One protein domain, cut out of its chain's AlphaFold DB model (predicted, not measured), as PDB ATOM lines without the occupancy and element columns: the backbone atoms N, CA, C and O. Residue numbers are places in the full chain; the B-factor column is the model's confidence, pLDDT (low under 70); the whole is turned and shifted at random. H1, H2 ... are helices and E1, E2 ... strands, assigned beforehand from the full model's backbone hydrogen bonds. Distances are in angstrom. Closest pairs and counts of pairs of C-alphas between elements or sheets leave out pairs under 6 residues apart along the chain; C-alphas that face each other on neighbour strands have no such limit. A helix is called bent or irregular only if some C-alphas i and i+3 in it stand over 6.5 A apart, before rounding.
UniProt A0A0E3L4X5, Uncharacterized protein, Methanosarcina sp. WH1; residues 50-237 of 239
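AT A GLANCE: This is residues 50 to 237 of the 239 residues of an uncharacterized protein of Methanosarcina sp. WH1 (UniProt A0A0E3L4X5). A twisted sheet of six strands makes the core, with H1 and H7 packed on one face and H3 on the other; a helical hairpin of H8 and H9 brings H9 beside the edge strand E5, and the longest axis runs from E1 at one end to H5 at the other. The printed part has 188 residues, with nine named helices and six named strands in the order E1 E2 H1 E3 H2 H3 E4 H4 H5 E5 H6 E6 H7 H8 H9. The sheet is mixed, in the order E1 E3 E2 E4 E6 E5, and the class is mixed, helices and strands. The whole is compact and rounded, with a radius of gyration of the C-alphas of 15.2 A and spans of 42 by 38 by 34 A.

IN THESE COORDINATES: Find C-alpha 50 at (17.325, -12.431, -36.296), where E1 begins; it runs over residues 50 to 53. E2 takes residues 57 to 61, H1 residues 69 to 78, and E3 residues 85 to 90, 17.0 A long. After a long link come H2, residues 106 to 109, and H3, residues 112 to 121. Look next at C-alpha 125, at (19.519, 1.397, -35.488): from there E4 runs 22.8 A to residue 132. H4, residues 134 to 141, H5, residues 145 to 149, E5, residues 162 to 165, and H6, residues 168 to 174, follow. E6, residues 180 to 187, is 22.6 A long, and H7, residues 191 to 204, is 20.0 A. H8 covers residues 210 to 220 and H9 residues 222 to 236, 20.9 A, ending with C-alpha 236 at (26.941, 15.714, -41.409).

HOW THE PARTS SIT: Start with the sheet, twisted, with C-alphas up to 4.4 A off its best plane. E1 is antiparallel to E3, with N 51 and O 87 at 2.8 A. E3 and E2 are parallel, with N 88 and O 58 at 2.8 A. E2 and E4 are parallel, with N 59 and O 125 at 2.8 A. E4 and E6 are parallel, with N 126 and O 180 at 2.8 A. E6 and E5 are antiparallel, with N 183 and O 164 at 2.8 A. E2, H1 and E3 form a strand-helix-strand unit, two parallel neighbour strands with a helix between them along the chain, its crossover right-handed; E3, H2 H3 and E4 form a split one, with E2 between its strands in the sheet, also right-handed. H3 is over E3 and E2 at a height of 9.8 A, along the strands, on the opposite face from H1 and H7. H7 is over E4 and E6 at 9.3 A, along the strands. H1 and H7 touch at Ile 75 and Ala 198, closest C-alphas 5.8 A apart, with residues 194 to 198 of H7 alone, at a steep tilt of 44 degrees, the same way. H8 and H9 touch at Arg 218 and Ala 225, closest C-alphas 5.3 A apart. H9 comes closest to E5 at Ala 228 and Gly 164, C-alphas 7.3 A apart. H4 is on the sheet and close to H5 but not clearly touching it, the C-alphas of Lys 139 and Arg 145 being 6.7 A apart. H6 only grazes the sheet with residues 168 to 171, and H2 only just touches H3, only at the corner, with 3 pairs of C-alphas within 8 A. Every O i to N i+4 pair is within hydrogen-bond range in H3, H5, H6, H7, H8 and H9, against 3 of 6 in H1 and 2 of 4 in H4; H2 is too short for such a pair. H1 and H4 are irregular, C-alphas 71 and 74 being 7.1 A apart and C-alphas 135 and 138 being 7.3 A apart.

THE WHOLE: The two C-alphas farthest apart, those of Gln 53 and Arg 148, are 42.2 A apart. The printed part has no cut. The links from E3 to H2 and from H5 to E5 are long; within the second, residues 155 to 156 pair antiparallel with residues 162 to 163 of E5. The mean pLDDT of the printed part is 96.1, and no printed residue is under 70.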
ATOM      1  N   VAL A  50      18.423 -13.388 -36.467       97.81
ATOM      2  CA  VAL A  50      17.325 -12.431 -36.296       97.81
ATOM      3  C   VAL A  50      16.440 -12.879 -35.144       97.81
ATOM      4  O   VAL A  50      15.975 -14.017 -35.116       97.81
ATOM      5  N   TYR A  51      16.213 -11.972 -34.200       98.00
ATOM      6  CA  TYR A  51      15.360 -12.162 -33.034       98.00
ATOM      7  C   TYR A  51      14.230 -11.139 -33.017       98.00
ATOM      8  O   TYR A  51      14.414  -9.992 -33.430       98.00
ATOM      9  N   GLY A  52      13.083 -11.543 -32.472       97.38
ATOM     10  CA  GLY A  52      11.911 -10.679 -32.375       97.38
ATOM     11  C   GLY A  52      11.263 -10.392 -33.732       97.38
ATOM     12  O   GLY A  52      11.528 -11.065 -34.728       97.38
ATOM     13  N   GLN A  53      10.350  -9.424 -33.743       96.75
ATOM     14  CA  GLN A  53       9.642  -8.973 -34.939       96.75
ATOM     15  C   GLN A  53       9.086  -7.559 -34.742       96.75
ATOM     16  O   GLN A  53       8.775  -7.140 -33.627       96.75
ATOM     17  N   GLY A  54       8.892  -6.840 -35.846       97.69
ATOM     18  CA  GLY A  54       8.362  -5.478 -35.835       97.69
ATOM     19  C   GLY A  54       9.439  -4.422 -35.585       97.69
ATOM     20  O   GLY A  54      10.635  -4.687 -35.713       97.69
ATOM     21  N   LYS A  55       8.993  -3.205 -35.271       97.62
ATOM     22  CA  LYS A  55       9.857  -2.031 -35.120       97.62
ATOM     23  C   LYS A  55      10.237  -1.748 -33.655       97.62
ATOM     24  O   LYS A  55       9.464  -2.105 -32.767       97.62
ATOM     25  N   PRO A  56      11.379  -1.072 -33.425       98.19
ATOM     26  CA  PRO A  56      12.387  -0.758 -34.442       98.19
ATOM     27  C   PRO A  56      13.177  -2.011 -34.837       98.19
ATOM     28  O   PRO A  56      13.209  -3.011 -34.117       98.19
ATOM     29  N   VAL A  57      13.810  -1.944 -35.997       98.69
ATOM     30  CA  VAL A  57      14.744  -2.944 -36.490       98.69
ATOM     31  C   VAL A  57      16.159  -2.470 -36.176       98.69
ATOM     32  O   VAL A  57      16.572  -1.368 -36.541       98.69
ATOM     33  N   ARG A  58      16.908  -3.316 -35.472       98.75
ATOM     34  CA  ARG A  58      18.279  -3.049 -35.032       98.75
ATOM     35  C   ARG A  58      19.213  -4.032 -35.717       98.75
ATOM     36  O   ARG A  58      18.920  -5.221 -35.723       98.75
ATOM     37  N   LEU A  59      20.323  -3.559 -36.268       98.81
ATOM     38  CA  LEU A  59      21.367  -4.399 -36.849       98.81
ATOM     39  C   LEU A  59      22.684  -4.155 -36.116       98.81
ATOM     40  O   LEU A  59      23.234  -3.057 -36.197       98.81
ATOM     41  N   PHE A  60      23.204  -5.165 -35.422       98.81
ATOM     42  CA  PHE A  60      24.526  -5.103 -34.794       98.81
ATOM     43  C   PHE A  60      25.507  -5.995 -35.558       98.81
ATOM     44  O   PHE A  60      25.214  -7.160 -35.830       98.81
ATOM     45  N   ALA A  61      26.676  -5.462 -35.897       98.50
ATOM     46  CA  ALA A  61      27.722  -6.165 -36.631       98.50
ATOM     47  C   ALA A  61      29.044  -6.148 -35.854       98.50
ATOM     48  O   ALA A  61      29.419  -5.134 -35.271       98.50
ATOM     49  N   ALA A  62      29.760  -7.268 -35.863       98.06
ATOM     50  CA  ALA A  62      31.042  -7.450 -35.191       98.06
ATOM     51  C   ALA A  62      32.027  -8.223 -36.080       98.06
ATOM     52  O   ALA A  62      31.666  -8.774 -37.121       98.06
ATOM     53  N   GLY A  63      33.299  -8.264 -35.672       95.56
ATOM     54  CA  GLY A  63      34.340  -8.975 -36.414       95.56
ATOM     55  C   GLY A  63      34.520  -8.409 -37.820       95.56
ATOM     56  O   GLY A  63      34.553  -9.172 -38.785       95.56
ATOM     57  N   LEU A  64      34.564  -7.078 -37.931       94.81
ATOM     58  CA  LEU A  64      34.650  -6.374 -39.208       94.81
ATOM     59  C   LEU A  64      36.009  -6.596 -39.881       94.81
ATOM     60  O   LEU A  64      36.070  -6.876 -41.078       94.81
ATOM     61  N   HIS A  65      37.108  -6.530 -39.125       90.00
ATOM     62  CA  HIS A  65      38.449  -6.615 -39.704       90.00
ATOM     63  C   HIS A  65      39.349  -7.620 -38.996       90.00
ATOM     64  O   HIS A  65      39.374  -7.696 -37.768       90.00
ATOM     65  N   GLY A  66      40.227  -8.273 -39.765       89.31
ATOM     66  CA  GLY A  66      41.435  -8.873 -39.206       89.31
ATOM     67  C   GLY A  66      41.146  -9.875 -38.098       89.31
ATOM     68  O   GLY A  66      40.425 -10.856 -38.262       89.31
ATOM     69  N   ASP A  67      41.744  -9.598 -36.944       93.25
ATOM     70  CA  ASP A  67      41.562 -10.359 -35.722       93.25
ATOM     71  C   ASP A  67      40.669  -9.668 -34.682       93.25
ATOM     72  O   ASP A  67      40.609 -10.142 -33.550       93.25
ATOM     73  N   GLU A  68      39.946  -8.601 -35.057       93.75
ATOM     74  CA  GLU A  68      39.035  -7.872 -34.156       93.75
ATOM     75  C   GLU A  68      37.928  -8.779 -33.599       93.75
ATOM     76  O   GLU A  68      37.493  -8.615 -32.460       93.75
ATOM     77  N   TRP A  69      37.543  -9.813 -34.358       95.00
ATOM     78  CA  TRP A  69      36.554 -10.815 -33.950       95.00
ATOM     79  C   TRP A  69      36.858 -11.466 -32.593       95.00
ATOM     80  O   TRP A  69      35.932 -11.826 -31.867       95.00
ATOM     81  N   LYS A  70      38.140 -11.576 -32.216       95.12
ATOM     82  CA  LYS A  70      38.565 -12.145 -30.927       95.12
ATOM     83  C   LYS A  70      38.063 -11.333 -29.732       95.12
ATOM     84  O   LYS A  70      37.902 -11.888 -28.647       95.12
ATOM     85  N   ASP A  71      37.830 -10.036 -29.926       96.25
ATOM     86  CA  ASP A  71      37.355  -9.129 -28.884       96.25
ATOM     87  C   ASP A  71      35.859  -8.803 -29.029       96.25
ATOM     88  O   ASP A  71      35.221  -8.478 -28.030       96.25
ATOM     89  N   THR A  72      35.291  -8.907 -30.238       97.50
ATOM     90  CA  THR A  72      33.938  -8.401 -30.537       97.50
ATOM     91  C   THR A  72      32.875  -9.489 -30.714       97.50
ATOM     92  O   THR A  72      31.731  -9.292 -30.315       97.50
ATOM     93  N   THR A  73      33.206 -10.633 -31.325       96.81
ATOM     94  CA  THR A  73      32.201 -11.622 -31.771       96.81
ATOM     95  C   THR A  73      31.430 -12.230 -30.607       96.81
ATOM     96  O   THR A  73      30.208 -12.346 -30.660       96.81
ATOM     97  N   GLU A  74      32.127 -12.562 -29.520       96.44
ATOM     98  CA  GLU A  74      31.514 -13.174 -28.341       96.44
ATOM     99  C   GLU A  74      30.461 -12.268 -27.681       96.44
ATOM    100  O   GLU A  74      29.504 -12.779 -27.104       96.44
ATOM    101  N   ILE A  75      30.591 -10.943 -27.813       97.94
ATOM    102  CA  ILE A  75      29.613  -9.981 -27.286       97.94
ATOM    103  C   ILE A  75      28.262 -10.178 -27.982       97.94
ATOM    104  O   ILE A  75      27.245 -10.326 -27.312       97.94
ATOM    105  N   LEU A  76      28.251 -10.258 -29.318       97.94
ATOM    106  CA  LEU A  76      27.013 -10.473 -30.077       97.94
ATOM    107  C   LEU A  76      26.495 -11.910 -29.979       97.94
ATOM    108  O   LEU A  76      25.309 -12.142 -30.160       97.94
ATOM    109  N   LEU A  77      27.347 -12.894 -29.692       96.12
ATOM    110  CA  LEU A  77      26.878 -14.268 -29.484       96.12
ATOM    111  C   LEU A  77      26.156 -14.466 -28.146       96.12
ATOM    112  O   LEU A  77      25.433 -15.451 -28.006       96.12
ATOM    113  N   LYS A  78      26.390 -13.575 -27.177       96.31
ATOM    114  CA  LYS A  78      25.846 -13.647 -25.815       96.31
ATOM    115  C   LYS A  78      24.717 -12.660 -25.541       96.31
ATOM    116  O   LYS A  78      24.153 -12.713 -24.457       96.31
ATOM    117  N   ILE A  79      24.434 -11.752 -26.472       96.69
ATOM    118  CA  ILE A  79      23.365 -10.774 -26.297       96.69
ATOM    119  C   ILE A  79      22.011 -11.480 -26.300       96.69
ATOM    120  O   ILE A  79      21.738 -12.330 -27.155       96.69
ATOM    121  N   GLU A  80      21.165 -11.125 -25.343       95.94
ATOM    122  CA  GLU A  80      19.814 -11.670 -25.272       95.94
ATOM    123  C   GLU A  80      18.891 -10.975 -26.289       95.94
ATOM    124  O   GLU A  80      19.115  -9.813 -26.646       95.94
ATOM    125  N   PRO A  81      17.821 -11.643 -26.757       97.50
ATOM    126  CA  PRO A  81      16.797 -11.011 -27.586       97.50
ATOM    127  C   PRO A  81      16.228  -9.722 -26.959       97.50
ATOM    128  O   PRO A  81      16.195  -9.598 -25.730       97.50
ATOM    129  N   PRO A  82      15.771  -8.753 -27.774       97.94
ATOM    130  CA  PRO A  82      15.116  -7.554 -27.266       97.94
ATOM    131  C   PRO A  82      13.709  -7.884 -26.755       97.94
ATOM    132  O   PRO A  82      13.065  -8.807 -27.266       97.94
ATOM    133  N   GLU A  83      13.183  -7.096 -25.816       97.69
ATOM    134  CA  GLU A  83      11.780  -7.239 -25.400       97.69
ATOM    135  C   GLU A  83      10.814  -6.818 -26.519       97.69
ATOM    136  O   GLU A  83       9.722  -7.377 -26.660       97.69
ATOM    137  N   LYS A  84      11.221  -5.834 -27.334       97.44
ATOM    138  CA  LYS A  84      10.416  -5.282 -28.428       97.44
ATOM    139  C   LYS A  84      11.205  -5.050 -29.712       97.44
ATOM    140  O   LYS A  84      12.363  -4.621 -29.715       97.44
ATOM    141  N   GLY A  85      10.497  -5.208 -30.826       98.25
ATOM    142  CA  GLY A  85      11.027  -4.983 -32.163       98.25
ATOM    143  C   GLY A  85      11.906  -6.134 -32.633       98.25
ATOM    144  O   GLY A  85      11.759  -7.274 -32.189       98.25
ATOM    145  N   THR A  86      12.807  -5.826 -33.559       98.75
ATOM    146  CA  THR A  86      13.682  -6.806 -34.204       98.75
ATOM    147  C   THR A  86      15.141  -6.507 -33.874       98.75
ATOM    148  O   THR A  86      15.578  -5.360 -33.970       98.75
ATOM    149  N   LEU A  87      15.908  -7.541 -33.531       98.81
ATOM    150  CA  LEU A  87      17.363  -7.481 -33.395       98.81
ATOM    151  C   LEU A  87      18.006  -8.475 -34.358       98.81
ATOM    152  O   LEU A  87      17.884  -9.687 -34.195       98.81
ATOM    153  N   ALA A  88      18.700  -7.943 -35.351       98.62
ATOM    154  CA  ALA A  88      19.519  -8.679 -36.289       98.62
ATOM    155  C   ALA A  88      20.998  -8.564 -35.906       98.62
ATOM    156  O   ALA A  88      21.483  -7.481 -35.575       98.62
ATOM    157  N   LEU A  89      21.723  -9.677 -35.960       98.69
ATOM    158  CA  LEU A  89      23.116  -9.775 -35.543       98.69
ATOM    159  C   LEU A  89      23.964 -10.399 -36.645       98.69
ATOM    160  O   LEU A  89      23.617 -11.456 -37.173       98.69
ATOM    161  N   ILE A  90      25.119  -9.795 -36.908       98.12
ATOM    162  CA  ILE A  90      26.214 -10.378 -37.689       98.12
ATOM    163  C   ILE A  90      27.424 -10.493 -36.750       98.12
ATOM    164  O   ILE A  90      28.201  -9.544 -36.633       98.12
ATOM    165  N   PRO A  91      27.587 -11.620 -36.029       97.12
ATOM    166  CA  PRO A  91      28.656 -11.771 -35.039       97.12
ATOM    167  C   PRO A  91      30.065 -11.753 -35.642       97.12
ATOM    168  O   PRO A  91      31.024 -11.393 -34.956       97.12
ATOM    169  N   LEU A  92      30.202 -12.151 -36.907       96.69
ATOM    170  CA  LEU A  92      31.469 -12.184 -37.621       96.69
ATOM    171  C   LEU A  92      31.271 -11.839 -39.098       96.69
ATOM    172  O   LEU A  92      30.712 -12.628 -39.855       96.69
ATOM    173  N   VAL A  93      31.800 -10.693 -39.520       95.06
ATOM    174  CA  VAL A  93      31.786 -10.275 -40.929       95.06
ATOM    175  C   VAL A  93      32.945 -10.909 -41.697       95.06
ATOM    176  O   VAL A  93      32.730 -11.551 -42.724       95.06
ATOM    177  N   ASN A  94      34.186 -10.753 -41.221       89.19
ATOM    178  CA  ASN A  94      35.360 -11.212 -41.959       89.19
ATOM    179  C   ASN A  94      36.563 -11.533 -41.049       89.19
ATOM    180  O   ASN A  94      36.893 -10.779 -40.139       89.19
ATOM    181  N   ARG A  95      37.273 -12.641 -41.328       88.56
ATOM    182  CA  ARG A  95      38.545 -13.030 -40.663       88.56
ATOM    183  C   ARG A  95      39.798 -12.725 -41.501       88.56
ATOM    184  O   ARG A  95      40.893 -13.190 -41.191       88.56
ATOM    185  N   GLY A  96      39.615 -12.046 -42.626       83.25
ATOM    186  CA  GLY A  96      40.628 -11.731 -43.623       83.25
ATOM    187  C   GLY A  96      41.567 -10.620 -43.171       83.25
ATOM    188  O   GLY A  96      41.671 -10.300 -41.994       83.25
ATOM    189  N   LYS A  97      42.298 -10.022 -44.113       86.44
ATOM    190  CA  LYS A  97      43.235  -8.939 -43.784       86.44
ATOM    191  C   LYS A  97      42.494  -7.701 -43.284       86.44
ATOM    192  O   LYS A  97      41.391  -7.402 -43.729       86.44
ATOM    193  N   TYR A  98      43.153  -6.951 -42.405       89.81
ATOM    194  CA  TYR A  98      42.662  -5.646 -41.988       89.81
ATOM    195  C   TYR A  98      42.551  -4.703 -43.190       89.81
ATOM    196  O   TYR A  98      43.529  -4.496 -43.909       89.81
ATOM    197  N   THR A  99      41.372  -4.117 -43.366       90.38
ATOM    198  CA  THR A  99      41.102  -3.015 -44.292       90.38
ATOM    199  C   THR A  99      40.151  -2.071 -43.580       90.38
ATOM    200  O   THR A  99      39.212  -2.532 -42.945       90.38
ATOM    201  N   SER A 100      40.398  -0.767 -43.654       92.88
ATOM    202  CA  SER A 100      39.591   0.214 -42.927       92.88
ATOM    203  C   SER A 100      38.175   0.321 -43.504       92.88
ATOM    204  O   SER A 100      38.027   0.437 -44.716       92.88
ATOM    205  N   THR A 101      37.152   0.419 -42.651       94.25
ATOM    206  CA  THR A 101      35.779   0.804 -43.048       94.25
ATOM    207  C   THR A 101      35.683   2.202 -43.658       94.25
ATOM    208  O   THR A 101      34.685   2.528 -44.303       94.25
ATOM    209  N   LEU A 102      36.707   3.047 -43.490       94.56
ATOM    210  CA  LEU A 102      36.800   4.337 -44.177       94.56
ATOM    211  C   LEU A 102      37.188   4.192 -45.657       94.56
ATOM    212  O   LEU A 102      36.981   5.135 -46.418       94.56
ATOM    213  N   ASP A 103      37.721   3.038 -46.073       94.88
ATOM    214  CA  ASP A 103      37.937   2.730 -47.484       94.88
ATOM    215  C   ASP A 103      36.579   2.444 -48.159       94.88
ATOM    216  O   ASP A 103      35.881   1.507 -47.757       94.88
ATOM    217  N   PRO A 104      36.182   3.197 -49.203       91.00
ATOM    218  CA  PRO A 104      34.936   2.958 -49.934       91.00
ATOM    219  C   PRO A 104      34.791   1.545 -50.518       91.00
ATOM    220  O   PRO A 104      33.671   1.116 -50.791       91.00
ATOM    221  N   ALA A 105      35.896   0.823 -50.731       94.00
ATOM    222  CA  ALA A 105      35.886  -0.552 -51.219       94.00
ATOM    223  C   ALA A 105      35.565  -1.585 -50.123       94.00
ATOM    224  O   ALA A 105      35.271  -2.735 -50.451       94.00
ATOM    225  N   TYR A 106      35.587  -1.201 -48.841       96.12
ATOM    226  CA  TYR A 106      35.375  -2.125 -47.729       96.12
ATOM    227  C   TYR A 106      34.024  -2.845 -47.817       96.12
ATOM    228  O   TYR A 106      33.976  -4.076 -47.887       96.12
ATOM    229  N   TYR A 107      32.924  -2.089 -47.841       95.88
ATOM    230  CA  TYR A 107      31.581  -2.666 -47.776       95.88
ATOM    231  C   TYR A 107      31.203  -3.476 -49.023       95.88
ATOM    232  O   TYR A 107      30.688  -4.574 -48.852       95.88
ATOM    233  N   PRO A 108      31.493  -3.036 -50.267       93.81
ATOM    234  CA  PRO A 108      31.198  -3.849 -51.449       93.81
ATOM    235  C   PRO A 108      31.978  -5.169 -51.537       93.81
ATOM    236  O   PRO A 108      31.584  -6.039 -52.307       93.81
ATOM    237  N   VAL A 109      33.094  -5.311 -50.810       92.31
ATOM    238  CA  VAL A 109      33.969  -6.489 -50.904       92.31
ATOM    239  C   VAL A 109      33.889  -7.357 -49.651       92.31
ATOM    240  O   VAL A 109      33.511  -8.520 -49.733       92.31
ATOM    241  N   MET A 110      34.263  -6.823 -48.489       92.62
ATOM    242  CA  MET A 110      34.316  -7.598 -47.243       92.62
ATOM    243  C   MET A 110      33.063  -7.433 -46.398       92.62
ATOM    244  O   MET A 110      32.643  -8.393 -45.763       92.62
ATOM    245  N   GLY A 111      32.464  -6.243 -46.410       94.62
ATOM    246  CA  GLY A 111      31.241  -5.938 -45.668       94.62
ATOM    247  C   GLY A 111      29.952  -6.253 -46.428       94.62
ATOM    248  O   GLY A 111      28.927  -5.664 -46.103       94.62
ATOM    249  N   ILE A 112      29.973  -7.123 -47.445       95.00
ATOM    250  CA  ILE A 112      28.806  -7.328 -48.317       95.00
ATOM    251  C   ILE A 112      27.595  -7.868 -47.548       95.00
ATOM    252  O   ILE A 112      26.486  -7.394 -47.762       95.00
ATOM    253  N   SER A 113      27.817  -8.741 -46.562       95.56
ATOM    254  CA  SER A 113      26.757  -9.262 -45.688       95.56
ATOM    255  C   SER A 113      26.067  -8.170 -44.865       95.56
ATOM    256  O   SER A 113      24.877  -8.268 -44.573       95.56
ATOM    257  N   ILE A 114      26.789  -7.099 -44.519       97.88
ATOM    258  CA  ILE A 114      26.214  -5.920 -43.866       97.88
ATOM    259  C   ILE A 114      25.270  -5.208 -44.835       97.88
ATOM    260  O   ILE A 114      24.161  -4.851 -44.447       97.88
ATOM    261  N   LEU A 115      25.691  -5.009 -46.089       97.88
ATOM    262  CA  LEU A 115      24.865  -4.347 -47.101       97.88
ATOM    263  C   LEU A 115      23.602  -5.153 -47.403       97.88
ATOM    264  O   LEU A 115      22.515  -4.586 -47.404       97.88
ATOM    265  N   GLU A 116      23.735  -6.469 -47.567       97.56
ATOM    266  CA  GLU A 116      22.603  -7.378 -47.771       97.56
ATOM    267  C   GLU A 116      21.611  -7.312 -46.601       97.56
ATOM    268  O   GLU A 116      20.404  -7.203 -46.816       97.56
ATOM    269  N   ALA A 117      22.104  -7.301 -45.356       98.19
ATOM    270  CA  ALA A 117      21.251  -7.163 -44.178       98.19
ATOM    271  C   ALA A 117      20.564  -5.790 -44.110       98.19
ATOM    272  O   ALA A 117      19.383  -5.716 -43.775       98.19
ATOM    273  N   ILE A 118      21.264  -4.703 -44.444       98.50
ATOM    274  CA  ILE A 118      20.678  -3.356 -44.462       98.50
ATOM    275  C   ILE A 118      19.582  -3.249 -45.521       98.50
ATOM    276  O   ILE A 118      18.505  -2.742 -45.221       98.50
ATOM    277  N   GLU A 119      19.829  -3.739 -46.735       97.88
ATOM    278  CA  GLU A 119      18.853  -3.693 -47.828       97.88
ATOM    279  C   GLU A 119      17.622  -4.559 -47.533       97.88
ATOM    280  O   GLU A 119      16.498  -4.154 -47.829       97.88
ATOM    281  N   ALA A 120      17.814  -5.722 -46.903       97.94
ATOM    282  CA  ALA A 120      16.720  -6.622 -46.556       97.94
ATOM    283  C   ALA A 120      15.880  -6.133 -45.365       97.94
ATOM    284  O   ALA A 120      14.669  -6.354 -45.336       97.94
ATOM    285  N   LEU A 121      16.512  -5.508 -44.367       98.06
ATOM    286  CA  LEU A 121      15.882  -5.222 -43.074       98.06
ATOM    287  C   LEU A 121      15.541  -3.742 -42.860       98.06
ATOM    288  O   LEU A 121      14.686  -3.444 -42.030       98.06
ATOM    289  N   ASN A 122      16.190  -2.829 -43.589       97.81
ATOM    290  CA  ASN A 122      16.061  -1.376 -43.450       97.81
ATOM    291  C   ASN A 122      16.104  -0.885 -41.979       97.81
ATOM    292  O   ASN A 122      15.119  -0.321 -41.492       97.81
ATOM    293  N   PRO A 123      17.212  -1.128 -41.246       98.44
ATOM    294  CA  PRO A 123      17.273  -0.898 -39.805       98.44
ATOM    295  C   PRO A 123      17.254   0.587 -39.416       98.44
ATOM    296  O   PRO A 123      17.984   1.403 -39.980       98.44
ATOM    297  N   GLU A 124      16.484   0.932 -38.379       98.50
ATOM    298  CA  GLU A 124      16.511   2.258 -37.748       98.50
ATOM    299  C   GLU A 124      17.736   2.464 -36.840       98.50
ATOM    300  O   GLU A 124      18.139   3.603 -36.586       98.50
ATOM    301  N   ILE A 125      18.333   1.374 -36.350       98.69
ATOM    302  CA  ILE A 125      19.519   1.397 -35.488       98.69
ATOM    303  C   ILE A 125      20.574   0.454 -36.065       98.69
ATOM    304  O   ILE A 125      20.320  -0.733 -36.252       98.69
ATOM    305  N   TYR A 126      21.776   0.968 -36.310       98.81
ATOM    306  CA  TYR A 126      22.910   0.215 -36.832       98.81
ATOM    307  C   TYR A 126      24.158   0.428 -35.977       98.81
ATOM    308  O   TYR A 126      24.593   1.564 -35.782       98.81
ATOM    309  N   ILE A 127      24.738  -0.660 -35.471       98.81
ATOM    310  CA  ILE A 127      25.895  -0.618 -34.574       98.81
ATOM    311  C   ILE A 127      27.021  -1.495 -35.123       98.81
ATOM    312  O   ILE A 127      26.807  -2.672 -35.408       98.81
ATOM    313  N   GLU A 128      28.227  -0.940 -35.219       98.69
ATOM    314  CA  GLU A 128      29.457  -1.676 -35.534       98.69
ATOM    315  C   GLU A 128      30.323  -1.828 -34.274       98.69
ATOM    316  O   GLU A 128      30.576  -0.851 -33.566       98.69
ATOM    317  N   LEU A 129      30.802  -3.044 -34.002       98.62
ATOM    318  CA  LEU A 129      31.809  -3.323 -32.980       98.62
ATOM    319  C   LEU A 129      33.174  -3.550 -33.623       98.62
ATOM    320  O   LEU A 129      33.365  -4.501 -34.383       98.62
ATOM    321  N   HIS A 130      34.131  -2.731 -33.220       98.06
ATOM    322  CA  HIS A 130      35.533  -2.813 -33.598       98.06
ATOM    323  C   HIS A 130      36.413  -3.086 -32.387       98.06
ATOM    324  O   HIS A 130      35.974  -2.988 -31.234       98.06
ATOM    325  N   SER A 131      37.684  -3.395 -32.639       97.12
ATOM    326  CA  SER A 131      38.683  -3.371 -31.580       97.12
ATOM    327  C   SER A 131      40.001  -2.729 -31.989       97.12
ATOM    328  O   SER A 131      40.520  -2.913 -33.092       97.12
ATOM    329  N   TYR A 132      40.600  -2.006 -31.045       97.31
ATOM    330  CA  TYR A 132      41.818  -1.235 -31.260       97.31
ATOM    331  C   TYR A 132      42.925  -1.634 -30.282       97.31
ATOM    332  O   TYR A 132      42.689  -1.958 -29.116       97.31
ATOM    333  N   SER A 133      44.173  -1.612 -30.753       96.38
ATOM    334  CA  SER A 133      45.332  -1.765 -29.870       96.38
ATOM    335  C   SER A 133      45.593  -0.464 -29.111       96.38
ATOM    336  O   SER A 133      45.346   0.624 -29.635       96.38
ATOM    337  N   ARG A 134      46.117  -0.549 -27.884       95.62
ATOM    338  CA  ARG A 134      46.310   0.616 -26.999       95.62
ATOM    339  C   ARG A 134      47.109   1.745 -27.661       95.62
ATOM    340  O   ARG A 134      46.825   2.914 -27.428       95.62
ATOM    341  N   GLU A 135      48.069   1.404 -28.513       96.56
ATOM    342  CA  GLU A 135      48.941   2.342 -29.231       96.56
ATOM    343  C   GLU A 135      48.183   3.182 -30.271       96.56
ATOM    344  O   GLU A 135      48.661   4.234 -30.691       96.56
ATOM    345  N   ASN A 136      47.001   2.732 -30.701       96.00
ATOM    346  CA  ASN A 136      46.153   3.450 -31.648       96.00
ATOM    347  C   ASN A 136      45.119   4.360 -30.969       96.00
ATOM    348  O   ASN A 136      44.374   5.028 -31.680       96.00
ATOM    349  N   PHE A 137      45.094   4.435 -29.633       97.06
ATOM    350  CA  PHE A 137      44.151   5.276 -28.889       97.06
ATOM    351  C   PHE A 137      44.156   6.732 -29.379       97.06
ATOM    352  O   PHE A 137      43.130   7.226 -29.839       97.06
ATOM    353  N   GLU A 138      45.323   7.383 -29.395       96.12
ATOM    354  CA  GLU A 138      45.453   8.779 -29.845       96.12
ATOM    355  C   GLU A 138      45.042   8.961 -31.310       96.12
ATOM    356  O   GLU A 138      44.468   9.976 -31.694       96.12
ATOM    357  N   LYS A 139      45.252   7.946 -32.158       95.56
ATOM    358  CA  LYS A 139      44.833   8.027 -33.564       95.56
ATOM    359  C   LYS A 139      43.311   8.070 -33.717       95.56
ATOM    360  O   LYS A 139      42.846   8.627 -34.716       95.56
ATOM    361  N   LEU A 140      42.576   7.469 -32.778       96.62
ATOM    362  CA  LEU A 140      41.117   7.335 -32.781       96.62
ATOM    363  C   LEU A 140      40.416   8.444 -31.986       96.62
ATOM    364  O   LEU A 140      39.406   8.970 -32.449       96.62
ATOM    365  N   ALA A 141      40.945   8.800 -30.817       96.56
ATOM    366  CA  ALA A 141      40.326   9.742 -29.886       96.56
ATOM    367  C   ALA A 141      41.001  11.125 -29.850       96.56
ATOM    368  O   ALA A 141      40.459  12.037 -29.230       96.56
ATOM    369  N   GLY A 142      42.150  11.297 -30.514       95.44
ATOM    370  CA  GLY A 142      42.857  12.575 -30.571       95.44
ATOM    371  C   GLY A 142      42.028  13.664 -31.251       95.44
ATOM    372  O   GLY A 142      41.398  13.426 -32.283       95.44
ATOM    373  N   GLU A 143      42.038  14.866 -30.676       91.69
ATOM    374  CA  GLU A 143      41.229  16.006 -31.138       91.69
ATOM    375  C   GLU A 143      41.560  16.431 -32.579       91.69
ATOM    376  O   GLU A 143      40.682  16.907 -33.290       91.69
ATOM    377  N   ASP A 144      42.791  16.167 -33.034       93.19
ATOM    378  CA  ASP A 144      43.299  16.454 -34.382       93.19
ATOM    379  C   ASP A 144      42.781  15.495 -35.472       93.19
ATOM    380  O   ASP A 144      43.152  15.604 -36.645       93.19
ATOM    381  N   ARG A 145      41.983  14.479 -35.102       95.06
ATOM    382  CA  ARG A 145      41.588  13.407 -36.027       95.06
ATOM    383  C   ARG A 145      40.773  13.932 -37.202       95.06
ATOM    384  O   ARG A 145      40.900  13.389 -38.303       95.06
ATOM    385  N   LEU A 146      39.976  14.980 -36.997       93.81
ATOM    386  CA  LEU A 146      39.199  15.577 -38.077       93.81
ATOM    387  C   LEU A 146      40.122  16.177 -39.140       93.81
ATOM    388  O   LEU A 146      39.925  15.922 -40.323       93.81
ATOM    389  N   GLU A 147      41.156  16.908 -38.734       93.44
ATOM    390  CA  GLU A 147      42.134  17.514 -39.637       93.44
ATOM    391  C   GLU A 147      43.044  16.457 -40.278       93.44
ATOM    392  O   GLU A 147      43.361  16.542 -41.464       93.44
ATOM    393  N   ARG A 148      43.450  15.441 -39.509       95.19
ATOM    394  CA  ARG A 148      44.411  14.418 -39.941       95.19
ATOM    395  C   ARG A 148      43.801  13.323 -40.817       95.19
ATOM    396  O   ARG A 148      44.469  12.836 -41.725       95.19
ATOM    397  N   ILE A 149      42.578  12.884 -40.514       93.81
ATOM    398  CA  ILE A 149      41.919  11.727 -41.151       93.81
ATOM    399  C   ILE A 149      40.654  12.139 -41.919       93.81
ATOM    400  O   ILE A 149      40.191  11.391 -42.777       93.81
ATOM    401  N   GLY A 150      40.097  13.323 -41.656       93.94
ATOM    402  CA  GLY A 150      38.878  13.791 -42.319       93.94
ATOM    403  C   GLY A 150      37.588  13.255 -41.698       93.94
ATOM    404  O   GLY A 150      36.547  13.306 -42.346       93.94
ATOM    405  N   VAL A 151      37.636  12.730 -40.468       95.12
ATOM    406  CA  VAL A 151      36.467  12.255 -39.703       95.12
ATOM    407  C   VAL A 151      36.602  12.613 -38.216       95.12
ATOM    408  O   VAL A 151      37.723  12.615 -37.708       95.12
ATOM    409  N   PRO A 152      35.496  12.888 -37.493       95.62
ATOM    410  CA  PRO A 152      35.560  13.318 -36.095       95.62
ATOM    411  C   PRO A 152      36.259  12.324 -35.161       95.62
ATOM    412  O   PRO A 152      36.248  11.113 -35.396       95.62
ATOM    413  N   ALA A 153      36.852  12.832 -34.083       96.94
ATOM    414  CA  ALA A 153      37.441  12.015 -33.024       96.94
ATOM    415  C   ALA A 153      36.372  11.194 -32.289       96.94
ATOM    416  O   ALA A 153      35.291  11.709 -31.993       96.94
ATOM    417  N   TYR A 154      36.687   9.948 -31.935       97.75
ATOM    418  CA  TYR A 154      35.807   9.159 -31.075       97.75
ATOM    419  C   TYR A 154      35.697   9.804 -29.685       97.75
ATOM    420  O   TYR A 154      36.650  10.386 -29.167       97.75
ATOM    421  N   SER A 155      34.524   9.697 -29.070       97.56
ATOM    422  CA  SER A 155      34.293  10.105 -27.685       97.56
ATOM    423  C   SER A 155      34.704   8.984 -26.735       97.56
ATOM    424  O   SER A 155      34.346   7.828 -26.943       97.56
ATOM    425  N   ILE A 156      35.447   9.321 -25.684       97.50
ATOM    426  CA  ILE A 156      35.970   8.347 -24.720       97.50
ATOM    427  C   ILE A 156      34.903   8.078 -23.652       97.50
ATOM    428  O   ILE A 156      34.546   8.989 -22.898       97.50
ATOM    429  N   LEU A 157      34.393   6.844 -23.595       97.19
ATOM    430  CA  LEU A 157      33.469   6.377 -22.555       97.19
ATOM    431  C   LEU A 157      34.253   5.760 -21.374       97.19
ATOM    432  O   LEU A 157      35.364   6.185 -21.055       97.19
ATOM    433  N   LYS A 158      33.669   4.771 -20.683       97.19
ATOM    434  CA  LYS A 158      34.298   4.032 -19.575       97.19
ATOM    435  C   LYS A 158      35.125   2.850 -20.090       97.19
ATOM    436  O   LYS A 158      34.937   2.380 -21.209       97.19
ATOM    437  N   GLU A 159      36.048   2.377 -19.251       97.00
ATOM    438  CA  GLU A 159      36.824   1.138 -19.454       97.00
ATOM    439  C   GLU A 159      37.528   1.029 -20.823       97.00
ATOM    440  O   GLU A 159      37.699  -0.059 -21.371       97.00
ATOM    441  N   GLY A 160      37.948   2.163 -21.396       95.38
ATOM    442  CA  GLY A 160      38.638   2.199 -22.689       95.38
ATOM    443  C   GLY A 160      37.741   1.903 -23.894       95.38
ATOM    444  O   GLY A 160      38.259   1.579 -24.953       95.38
ATOM    445  N   VAL A 161      36.416   1.984 -23.763       98.56
ATOM    446  CA  VAL A 161      35.516   1.942 -24.923       98.56
ATOM    447  C   VAL A 161      35.400   3.335 -25.529       98.56
ATOM    448  O   VAL A 161      35.196   4.319 -24.812       98.56
ATOM    449  N   LEU A 162      35.508   3.422 -26.853       98.56
ATOM    450  CA  LEU A 162      35.304   4.664 -27.596       98.56
ATOM    451  C   LEU A 162      34.013   4.586 -28.408       98.56
ATOM    452  O   LEU A 162      33.659   3.527 -28.918       98.56
ATOM    453  N   LEU A 163      33.331   5.719 -28.548       98.44
ATOM    454  CA  LEU A 163      32.071   5.851 -29.274       98.44
ATOM    455  C   LEU A 163      32.205   6.867 -30.407       98.44
ATOM    456  O   LEU A 163      32.604   8.011 -30.186       98.44
ATOM    457  N   GLY A 164      31.822   6.467 -31.612       97.06
ATOM    458  CA  GLY A 164      31.826   7.319 -32.795       97.06
ATOM    459  C   GLY A 164      30.669   6.999 -33.732       97.06
ATOM    460  O   GLY A 164      29.814   6.166 -33.438       97.06
ATOM    461  N   SER A 165      30.640   7.672 -34.880       96.31
ATOM    462  CA  SER A 165      29.764   7.285 -35.986       96.31
ATOM    463  C   SER A 165      30.440   6.195 -36.819       96.31
ATOM    464  O   SER A 165      31.669   6.164 -36.905       96.31
ATOM    465  N   VAL A 166      29.645   5.333 -37.454       97.44
ATOM    466  CA  VAL A 166      30.134   4.416 -38.500       97.44
ATOM    467  C   VAL A 166      30.758   5.191 -39.668       97.44
ATOM    468  O   VAL A 166      30.637   6.419 -39.762       97.44
ATOM    469  N   SER A 167      31.399   4.474 -40.593       96.31
ATOM    470  CA  SER A 167      31.997   5.076 -41.789       96.31
ATOM    471  C   SER A 167      31.041   6.049 -42.502       96.31
ATOM    472  O   SER A 167      29.888   5.694 -42.782       96.31
ATOM    473  N   PRO A 168      31.501   7.260 -42.886       95.88
ATOM    474  CA  PRO A 168      30.669   8.214 -43.615       95.88
ATOM    475  C   PRO A 168      30.107   7.653 -44.920       95.88
ATOM    476  O   PRO A 168      29.046   8.092 -45.364       95.88
ATOM    477  N   TRP A 169      30.811   6.697 -45.537       95.94
ATOM    478  CA  TRP A 169      30.378   6.072 -46.782       95.94
ATOM    479  C   TRP A 169      29.066   5.309 -46.589       95.94
ATOM    480  O   TRP A 169      28.090   5.601 -47.283       95.94
ATOM    481  N   ILE A 170      29.001   4.396 -45.610       97.00
ATOM    482  CA  ILE A 170      27.780   3.618 -45.366       97.00
ATOM    483  C   ILE A 170      26.683   4.503 -44.777       97.00
ATOM    484  O   ILE A 170      25.540   4.455 -45.234       97.00
ATOM    485  N   ARG A 171      27.052   5.397 -43.845       96.38
ATOM    486  CA  ARG A 171      26.128   6.323 -43.183       96.38
ATOM    487  C   ARG A 171      25.348   7.172 -44.178       96.38
ATOM    488  O   ARG A 171      24.151   7.359 -43.991       96.38
ATOM    489  N   ARG A 172      26.024   7.731 -45.187       95.00
ATOM    490  CA  ARG A 172      25.404   8.639 -46.169       95.00
ATOM    491  C   ARG A 172      24.651   7.897 -47.263       95.00
ATOM    492  O   ARG A 172      23.697   8.444 -47.801       95.00
ATOM    493  N   LYS A 173      25.104   6.697 -47.628       95.94
ATOM    494  CA  LYS A 173      24.559   5.964 -48.773       95.94
ATOM    495  C   LYS A 173      23.326   5.130 -48.425       95.94
ATOM    496  O   LYS A 173      22.448   5.015 -49.271       95.94
ATOM    497  N   TYR A 174      23.263   4.569 -47.216       97.12
ATOM    498  CA  TYR A 174      22.244   3.573 -46.867       97.12
ATOM    499  C   TYR A 174      21.277   3.999 -45.762       97.12
ATOM    500  O   TYR A 174      20.226   3.386 -45.622       97.12
ATOM    501  N   PHE A 175      21.601   5.038 -44.989       97.00
ATOM    502  CA  PHE A 175      20.818   5.398 -43.811       97.00
ATOM    503  C   PHE A 175      20.237   6.811 -43.898       97.00
ATOM    504  O   PHE A 175      20.967   7.757 -44.214       97.00
ATOM    505  N   PRO A 176      18.957   7.003 -43.532       94.38
ATOM    506  CA  PRO A 176      18.375   8.334 -43.399       94.38
ATOM    507  C   PRO A 176      18.999   9.084 -42.204       94.38
ATOM    508  O   PRO A 176      19.709   8.492 -41.386       94.38
ATOM    509  N   LYS A 177      18.800  10.403 -42.086       90.50
ATOM    510  CA  LYS A 177      19.420  11.219 -41.014       90.50
ATOM    511  C   LYS A 177      18.937  10.832 -39.610       90.50
ATOM    512  O   LYS A 177      19.662  10.993 -38.627       90.50
ATOM    513  N   GLU A 178      17.735  10.285 -39.547       91.50
ATOM    514  CA  GLU A 178      17.004   9.888 -38.351       91.50
ATOM    515  C   GLU A 178      17.505   8.559 -37.775       91.50
ATOM    516  O   GLU A 178      17.346   8.319 -36.580       91.50
ATOM    517  N   ALA A 179      18.158   7.724 -38.592       96.25
ATOM    518  CA  ALA A 179      18.734   6.466 -38.134       96.25
ATOM    519  C   ALA A 179      19.917   6.698 -37.180       96.25
ATOM    520  O   ALA A 179      20.747   7.597 -37.378       96.25
ATOM    521  N   LEU A 180      20.013   5.851 -36.156       97.62
ATOM    522  CA  LEU A 180      21.142   5.829 -35.233       97.62
ATOM    523  C   LEU A 180      22.223   4.904 -35.790       97.62
ATOM    524  O   LEU A 180      22.045   3.692 -35.785       97.62
ATOM    525  N   CYS A 181      23.348   5.458 -36.243       98.12
ATOM    526  CA  CYS A 181      24.465   4.661 -36.760       98.12
ATOM    527  C   CYS A 181      25.742   4.944 -35.969       98.12
ATOM    528  O   CYS A 181      26.353   6.010 -36.135       98.12
ATOM    529  N   LEU A 182      26.151   3.994 -35.129       98.38
ATOM    530  CA  LEU A 182      27.270   4.156 -34.203       98.38
ATOM    531  C   LEU A 182      28.319   3.060 -34.362       98.38
ATOM    532  O   LEU A 182      28.028   1.935 -34.749       98.38
ATOM    533  N   SER A 183      29.546   3.412 -34.009       98.31
ATOM    534  CA  SER A 183      30.700   2.529 -33.961       98.31
ATOM    535  C   SER A 183      31.246   2.529 -32.533       98.31
ATOM    536  O   SER A 183      31.490   3.603 -31.969       98.31
ATOM    537  N   PHE A 184      31.416   1.342 -31.951       98.69
ATOM    538  CA  PHE A 184      32.102   1.146 -30.678       98.69
ATOM    539  C   PHE A 184      33.477   0.536 -30.923       98.69
ATOM    540  O   PHE A 184      33.594  -0.520 -31.538       98.69
ATOM    541  N   GLU A 185      34.510   1.177 -30.391       98.44
ATOM    542  CA  GLU A 185      35.889   0.692 -30.425       98.44
ATOM    543  C   GLU A 185      36.252   0.111 -29.060       98.44
ATOM    544  O   GLU A 185      36.270   0.824 -28.053       98.44
ATOM    545  N   ILE A 186      36.535  -1.189 -29.024       98.50
ATOM    546  CA  ILE A 186      36.848  -1.940 -27.806       98.50
ATOM    547  C   ILE A 186      38.359  -2.104 -27.691       98.50
ATOM    548  O   ILE A 186      39.035  -2.494 -28.643       98.50
ATOM    549  N   GLN A 187      38.928  -1.843 -26.518       98.19
ATOM    550  CA  GLN A 187      40.365  -2.010 -26.343       98.19
ATOM    551  C   GLN A 187      40.744  -3.501 -26.362       98.19
ATOM    552  O   GLN A 187      40.301  -4.274 -25.507       98.19
ATOM    553  N   LYS A 188      41.612  -3.899 -27.303       96.88
ATOM    554  CA  LYS A 188      42.074  -5.289 -27.461       96.88
ATOM    555  C   LYS A 188      42.653  -5.840 -26.162       96.88
ATOM    556  O   LYS A 188      43.495  -5.201 -25.525       96.88
ATOM    557  N   GLY A 189      42.219  -7.043 -25.787       94.19
ATOM    558  CA  GLY A 189      42.714  -7.735 -24.595       94.19
ATOM    559  C   GLY A 189      42.302  -7.109 -23.257       94.19
ATOM    560  O   GLY A 189      42.847  -7.507 -22.229       94.19
ATOM    561  N   ASN A 190      41.356  -6.161 -23.234       96.56
ATOM    562  CA  ASN A 190      40.808  -5.582 -22.008       96.56
ATOM    563  C   ASN A 190      39.415  -6.183 -21.703       96.56
ATOM    564  O   ASN A 190      38.430  -5.803 -22.338       96.56
ATOM    565  N   PRO A 191      39.287  -7.108 -20.727       97.00
ATOM    566  CA  PRO A 191      38.000  -7.713 -20.379       97.00
ATOM    567  C   PRO A 191      36.950  -6.699 -19.922       97.00
ATOM    568  O   PRO A 191      35.802  -6.812 -20.333       97.00
ATOM    569  N   ARG A 192      37.345  -5.668 -19.163       98.31
ATOM    570  CA  ARG A 192      36.415  -4.630 -18.690       98.31
ATOM    571  C   ARG A 192      35.855  -3.795 -19.835       98.31
ATOM    572  O   ARG A 192      34.689  -3.427 -19.807       98.31
ATOM    573  N   SER A 193      36.669  -3.552 -20.864       98.25
ATOM    574  CA  SER A 193      36.222  -2.890 -22.094       98.25
ATOM    575  C   SER A 193      35.126  -3.707 -22.787       98.25
ATOM    576  O   SER A 193      34.083  -3.165 -23.145       98.25
ATOM    577  N   ARG A 194      35.315  -5.031 -22.901       98.12
ATOM    578  CA  ARG A 194      34.320  -5.950 -23.482       98.12
ATOM    579  C   ARG A 194      33.036  -6.022 -22.657       98.12
ATOM    580  O   ARG A 194      31.952  -5.959 -23.225       98.12
ATOM    581  N   GLU A 195      33.150  -6.125 -21.335       98.38
ATOM    582  CA  GLU A 195      32.002  -6.146 -20.415       98.38
ATOM    583  C   GLU A 195      31.199  -4.843 -20.483       98.38
ATOM    584  O   GLU A 195      29.972  -4.867 -20.586       98.38
ATOM    585  N   PHE A 196      31.883  -3.698 -20.493       98.62
ATOM    586  CA  PHE A 196      31.225  -2.405 -20.616       98.62
ATOM    587  C   PHE A 196      30.551  -2.245 -21.987       98.62
ATOM    588  O   PHE A 196      29.385  -1.855 -22.043       98.62
ATOM    589  N   ALA A 197      31.215  -2.622 -23.085       98.56
ATOM    590  CA  ALA A 197      30.602  -2.623 -24.414       98.56
ATOM    591  C   ALA A 197      29.351  -3.518 -24.470       98.56
ATOM    592  O   ALA A 197      28.323  -3.085 -24.982       98.56
ATOM    593  N   ALA A 198      29.398  -4.717 -23.877       98.50
ATOM    594  CA  ALA A 198      28.232  -5.592 -23.768       98.50
ATOM    595  C   ALA A 198      27.074  -4.908 -23.024       98.50
ATOM    596  O   ALA A 198      25.960  -4.884 -23.535       98.50
ATOM    597  N   SER A 199      27.338  -4.253 -21.886       98.31
ATOM    598  CA  SER A 199      26.297  -3.512 -21.153       98.31
ATOM    599  C   SER A 199      25.685  -2.357 -21.956       98.31
ATOM    600  O   SER A 199      24.492  -2.092 -21.838       98.31
ATOM    601  N   MET A 200      26.466  -1.697 -22.817       98.38
ATOM    602  CA  MET A 200      25.950  -0.653 -23.707       98.38
ATOM    603  C   MET A 200      25.023  -1.236 -24.780       98.38
ATOM    604  O   MET A 200      24.027  -0.606 -25.134       98.38
ATOM    605  N   LEU A 201      25.318  -2.439 -25.286       98.50
ATOM    606  CA  LEU A 201      24.445  -3.119 -26.244       98.50
ATOM    607  C   LEU A 201      23.154  -3.636 -25.609       98.50
ATOM    608  O   LEU A 201      22.118  -3.593 -26.264       98.50
ATOM    609  N   GLU A 202      23.196  -4.057 -24.343       98.31
ATOM    610  CA  GLU A 202      21.994  -4.398 -23.565       98.31
ATOM    611  C   GLU A 202      21.048  -3.195 -23.418       98.31
ATOM    612  O   GLU A 202      19.833  -3.357 -23.441       98.31
ATOM    613  N   VAL A 203      21.582  -1.971 -23.344       98.00
ATOM    614  CA  VAL A 203      20.765  -0.747 -23.394       98.00
ATOM    615  C   VAL A 203      20.254  -0.491 -24.817       98.00
ATOM    616  O   VAL A 203      19.053  -0.320 -25.029       98.00
ATOM    617  N   LEU A 204      21.149  -0.512 -25.812       98.06
ATOM    618  CA  LEU A 204      20.817  -0.211 -27.212       98.06
ATOM    619  C   LEU A 204      19.781  -1.159 -27.816       98.06
ATOM    620  O   LEU A 204      18.984  -0.730 -28.653       98.06
ATOM    621  N   LYS A 205      19.789  -2.441 -27.427       98.00
ATOM    622  CA  LYS A 205      18.819  -3.412 -27.943       98.00
ATOM    623  C   LYS A 205      17.392  -3.110 -27.493       98.00
ATOM    624  O   LYS A 205      16.468  -3.526 -28.181       98.00
ATOM    625  N   GLU A 206      17.217  -2.370 -26.400       98.06
ATOM    626  CA  GLU A 206      15.897  -1.984 -25.896       98.06
ATOM    627  C   GLU A 206      15.453  -0.599 -26.374       98.06
ATOM    628  O   GLU A 206      14.255  -0.342 -26.451       98.06
ATOM    629  N   ASN A 207      16.372   0.282 -26.786       96.12
ATOM    630  CA  ASN A 207      16.003   1.612 -27.279       96.12
ATOM    631  C   ASN A 207      15.095   1.541 -28.509       96.12
ATOM    632  O   ASN A 207      15.441   0.906 -29.505       96.12
ATOM    633  N   GLU A 208      13.953   2.223 -28.463       94.75
ATOM    634  CA  GLU A 208      12.968   2.250 -29.547       94.75
ATOM    635  C   GLU A 208      13.325   3.290 -30.630       94.75
ATOM    636  O   GLU A 208      12.803   3.242 -31.745       94.75
ATOM    637  N   SER A 209      14.246   4.219 -30.335       95.06
ATOM    638  CA  SER A 209      14.669   5.270 -31.268       95.06
ATOM    639  C   SER A 209      16.082   5.813 -31.010       95.06
ATOM    640  O   SER A 209      16.675   5.622 -29.945       95.06
ATOM    641  N   ARG A 210      16.603   6.571 -31.988       95.00
ATOM    642  CA  ARG A 210      17.834   7.371 -31.861       95.00
ATOM    643  C   ARG A 210      17.780   8.311 -30.659       95.00
ATOM    644  O   ARG A 210      18.747   8.403 -29.906       95.00
ATOM    645  N   ASP A 211      16.669   9.024 -30.506       95.75
ATOM    646  CA  ASP A 211      16.541  10.097 -29.521       95.75
ATOM    647  C   ASP A 211      16.535   9.541 -28.091       95.75
ATOM    648  O   ASP A 211      17.132  10.143 -27.200       95.75
ATOM    649  N   GLU A 212      15.973   8.347 -27.879       96.94
ATOM    650  CA  GLU A 212      16.056   7.655 -26.589       96.94
ATOM    651  C   GLU A 212      17.494   7.309 -26.197       96.94
ATOM    652  O   GLU A 212      17.892   7.539 -25.053       96.94
ATOM    653  N   PHE A 213      18.300   6.796 -27.133       96.88
ATOM    654  CA  PHE A 213      19.699   6.495 -26.833       96.88
ATOM    655  C   PHE A 213      20.525   7.770 -26.619       96.88
ATOM    656  O   PHE A 213      21.396   7.820 -25.750       96.88
ATOM    657  N   VAL A 214      20.233   8.839 -27.365       96.12
ATOM    658  CA  VAL A 214      20.854  10.150 -27.136       96.12
ATOM    659  C   VAL A 214      20.515  10.679 -25.740       96.12
ATOM    660  O   VAL A 214      21.398  11.208 -25.065       96.12
ATOM    661  N   GLU A 215      19.274  10.523 -25.281       97.56
ATOM    662  CA  GLU A 215      18.868  10.922 -23.931       97.56
ATOM    663  C   GLU A 215      19.555  10.073 -22.852       97.56
ATOM    664  O   GLU A 215      20.010  10.611 -21.841       97.56
ATOM    665  N   TYR A 216      19.710   8.768 -23.085       97.56
ATOM    666  CA  TYR A 216      20.522   7.904 -22.229       97.56
ATOM    667  C   TYR A 216      21.968   8.417 -22.123       97.56
ATOM    668  O   TYR A 216      22.472   8.626 -21.017       97.56
ATOM    669  N   LEU A 217      22.618   8.717 -23.254       97.25
ATOM    670  CA  LEU A 217      23.978   9.263 -23.257       97.25
ATOM    671  C   LEU A 217      24.065  10.623 -22.559       97.25
ATOM    672  O   LEU A 217      25.038  10.874 -21.857       97.25
ATOM    673  N   ARG A 218      23.068  11.502 -22.712       97.62
ATOM    674  CA  ARG A 218      23.039  12.806 -22.024       97.62
ATOM    675  C   ARG A 218      23.012  12.665 -20.504       97.62
ATOM    676  O   ARG A 218      23.587  13.507 -19.822       97.62
ATOM    677  N   LYS A 219      22.357  11.624 -19.986       97.75
ATOM    678  CA  LYS A 219      22.293  11.339 -18.546       97.75
ATOM    679  C   LYS A 219      23.581  10.706 -18.035       97.75
ATOM    680  O   LYS A 219      24.131  11.170 -17.041       97.75
ATOM    681  N   GLU A 220      24.074   9.681 -18.725       97.50
ATOM    682  CA  GLU A 220      25.198   8.867 -18.244       97.50
ATOM    683  C   GLU A 220      26.580   9.436 -18.608       97.50
ATOM    684  O   GLU A 220      27.555   9.226 -17.883       97.50
ATOM    685  N   PHE A 221      26.676  10.158 -19.727       97.25
ATOM    686  CA  PHE A 221      27.915  10.673 -20.316       97.25
ATOM    687  C   PHE A 221      27.710  12.084 -20.909       97.25
ATOM    688  O   PHE A 221      27.878  12.276 -22.116       97.25
ATOM    689  N   PRO A 222      27.326  13.092 -20.100       97.44
ATOM    690  CA  PRO A 222      26.866  14.392 -20.599       97.44
ATOM    691  C   PRO A 222      27.876  15.096 -21.514       97.44
ATOM    692  O   PRO A 222      27.499  15.598 -22.575       97.44
ATOM    693  N   GLU A 223      29.164  15.088 -21.158       96.94
ATOM    694  CA  GLU A 223      30.209  15.731 -21.967       96.94
ATOM    695  C   GLU A 223      30.449  15.001 -23.291       96.94
ATOM    696  O   GLU A 223      30.571  15.631 -24.344       96.94
ATOM    697  N   GLN A 224      30.462  13.668 -23.268       96.94
ATOM    698  CA  GLN A 224      30.618  12.843 -24.464       96.94
ATOM    699  C   GLN A 224      29.404  12.962 -25.382       96.94
ATOM    700  O   GLN A 224      29.568  13.044 -26.596       96.94
ATOM    701  N   ALA A 225      28.196  13.018 -24.820       96.38
ATOM    702  CA  ALA A 225      26.971  13.237 -25.575       96.38
ATOM    703  C   ALA A 225      26.993  14.606 -26.261       96.38
ATOM    704  O   ALA A 225      26.731  14.697 -27.461       96.38
ATOM    705  N   ARG A 226      27.367  15.666 -25.528       96.44
ATOM    706  CA  ARG A 226      27.510  17.019 -26.079       96.44
ATOM    707  C   ARG A 226      28.511  17.035 -27.235       96.44
ATOM    708  O   ARG A 226      28.155  17.463 -28.331       96.44
ATOM    709  N   LYS A 227      29.715  16.497 -27.013       95.25
ATOM    710  CA  LYS A 227      30.764  16.396 -28.035       95.25
ATOM    711  C   LYS A 227      30.287  15.617 -29.264       95.25
ATOM    712  O   LYS A 227      30.404  16.113 -30.377       95.25
ATOM    713  N   ALA A 228      29.712  14.427 -29.082       93.81
ATOM    714  CA  ALA A 228      29.257  13.587 -30.190       93.81
ATOM    715  C   ALA A 228      28.172  14.270 -31.041       93.81
ATOM    716  O   ALA A 228      28.189  14.157 -32.267       93.81
ATOM    717  N   ILE A 229      27.251  15.010 -30.415       93.62
ATOM    718  CA  ILE A 229      26.206  15.770 -31.116       93.62
ATOM    719  C   ILE A 229      26.808  16.944 -31.899       93.62
ATOM    720  O   ILE A 229      26.418  17.181 -33.044       93.62
ATOM    721  N   GLU A 230      27.741  17.685 -31.301       94.06
ATOM    722  CA  GLU A 230      28.442  18.791 -31.964       94.06
ATOM    723  C   GLU A 230      29.258  18.297 -33.164       94.06
ATOM    724  O   GLU A 230      29.133  18.847 -34.260       94.06
ATOM    725  N   ASP A 231      30.014  17.215 -32.985       92.94
ATOM    726  CA  ASP A 231      30.795  16.570 -34.039       92.94
ATOM    727  C   ASP A 231      29.899  16.087 -35.183       92.94
ATOM    728  O   ASP A 231      30.190  16.342 -36.355       92.94
ATOM    729  N   TYR A 232      28.775  15.439 -34.858       91.56
ATOM    730  CA  TYR A 232      27.810  14.992 -35.857       91.56
ATOM    731  C   TYR A 232      27.262  16.170 -36.666       91.56
ATOM    732  O   TYR A 232      27.266  16.121 -37.895       91.56
ATOM    733  N   ARG A 233      26.845  17.254 -35.998       91.75
ATOM    734  CA  ARG A 233      26.315  18.454 -36.664       91.75
ATOM    735  C   ARG A 233      27.348  19.122 -37.557       91.75
ATOM    736  O   ARG A 233      27.042  19.484 -38.689       91.75
ATOM    737  N   ARG A 234      28.584  19.259 -37.070       91.25
ATOM    738  CA  ARG A 234      29.685  19.860 -37.830       91.25
ATOM    739  C   ARG A 234      30.037  19.037 -39.068       91.25
ATOM    740  O   ARG A 234      30.409  19.612 -40.086       91.25
ATOM    741  N   PHE A 235      29.931  17.711 -38.988       92.62
ATOM    742  CA  PHE A 235      30.391  16.809 -40.042       92.62
ATOM    743  C   PHE A 235      29.306  16.380 -41.046       92.62
ATOM    744  O   PHE A 235      29.590  16.223 -42.236       92.62
ATOM    745  N   TYR A 236      28.070  16.172 -40.588       89.38
ATOM    746  CA  TYR A 236      26.941  15.714 -41.409       89.38
ATOM    747  C   TYR A 236      25.876  16.799 -41.659       89.38
ATOM    748  O   TYR A 236      25.010  16.607 -42.516       89.38
ATOM    749  N   GLY A 237      25.950  17.940 -40.968       85.06
ATOM    750  CA  GLY A 237      24.960  19.019 -41.022       85.06
ATOM    751  C   GLY A 237      23.864  18.881 -39.961       85.06
ATOM    752  O   GLY A 237      23.950  18.048 -39.060       85.06
TER     753      GLY A 237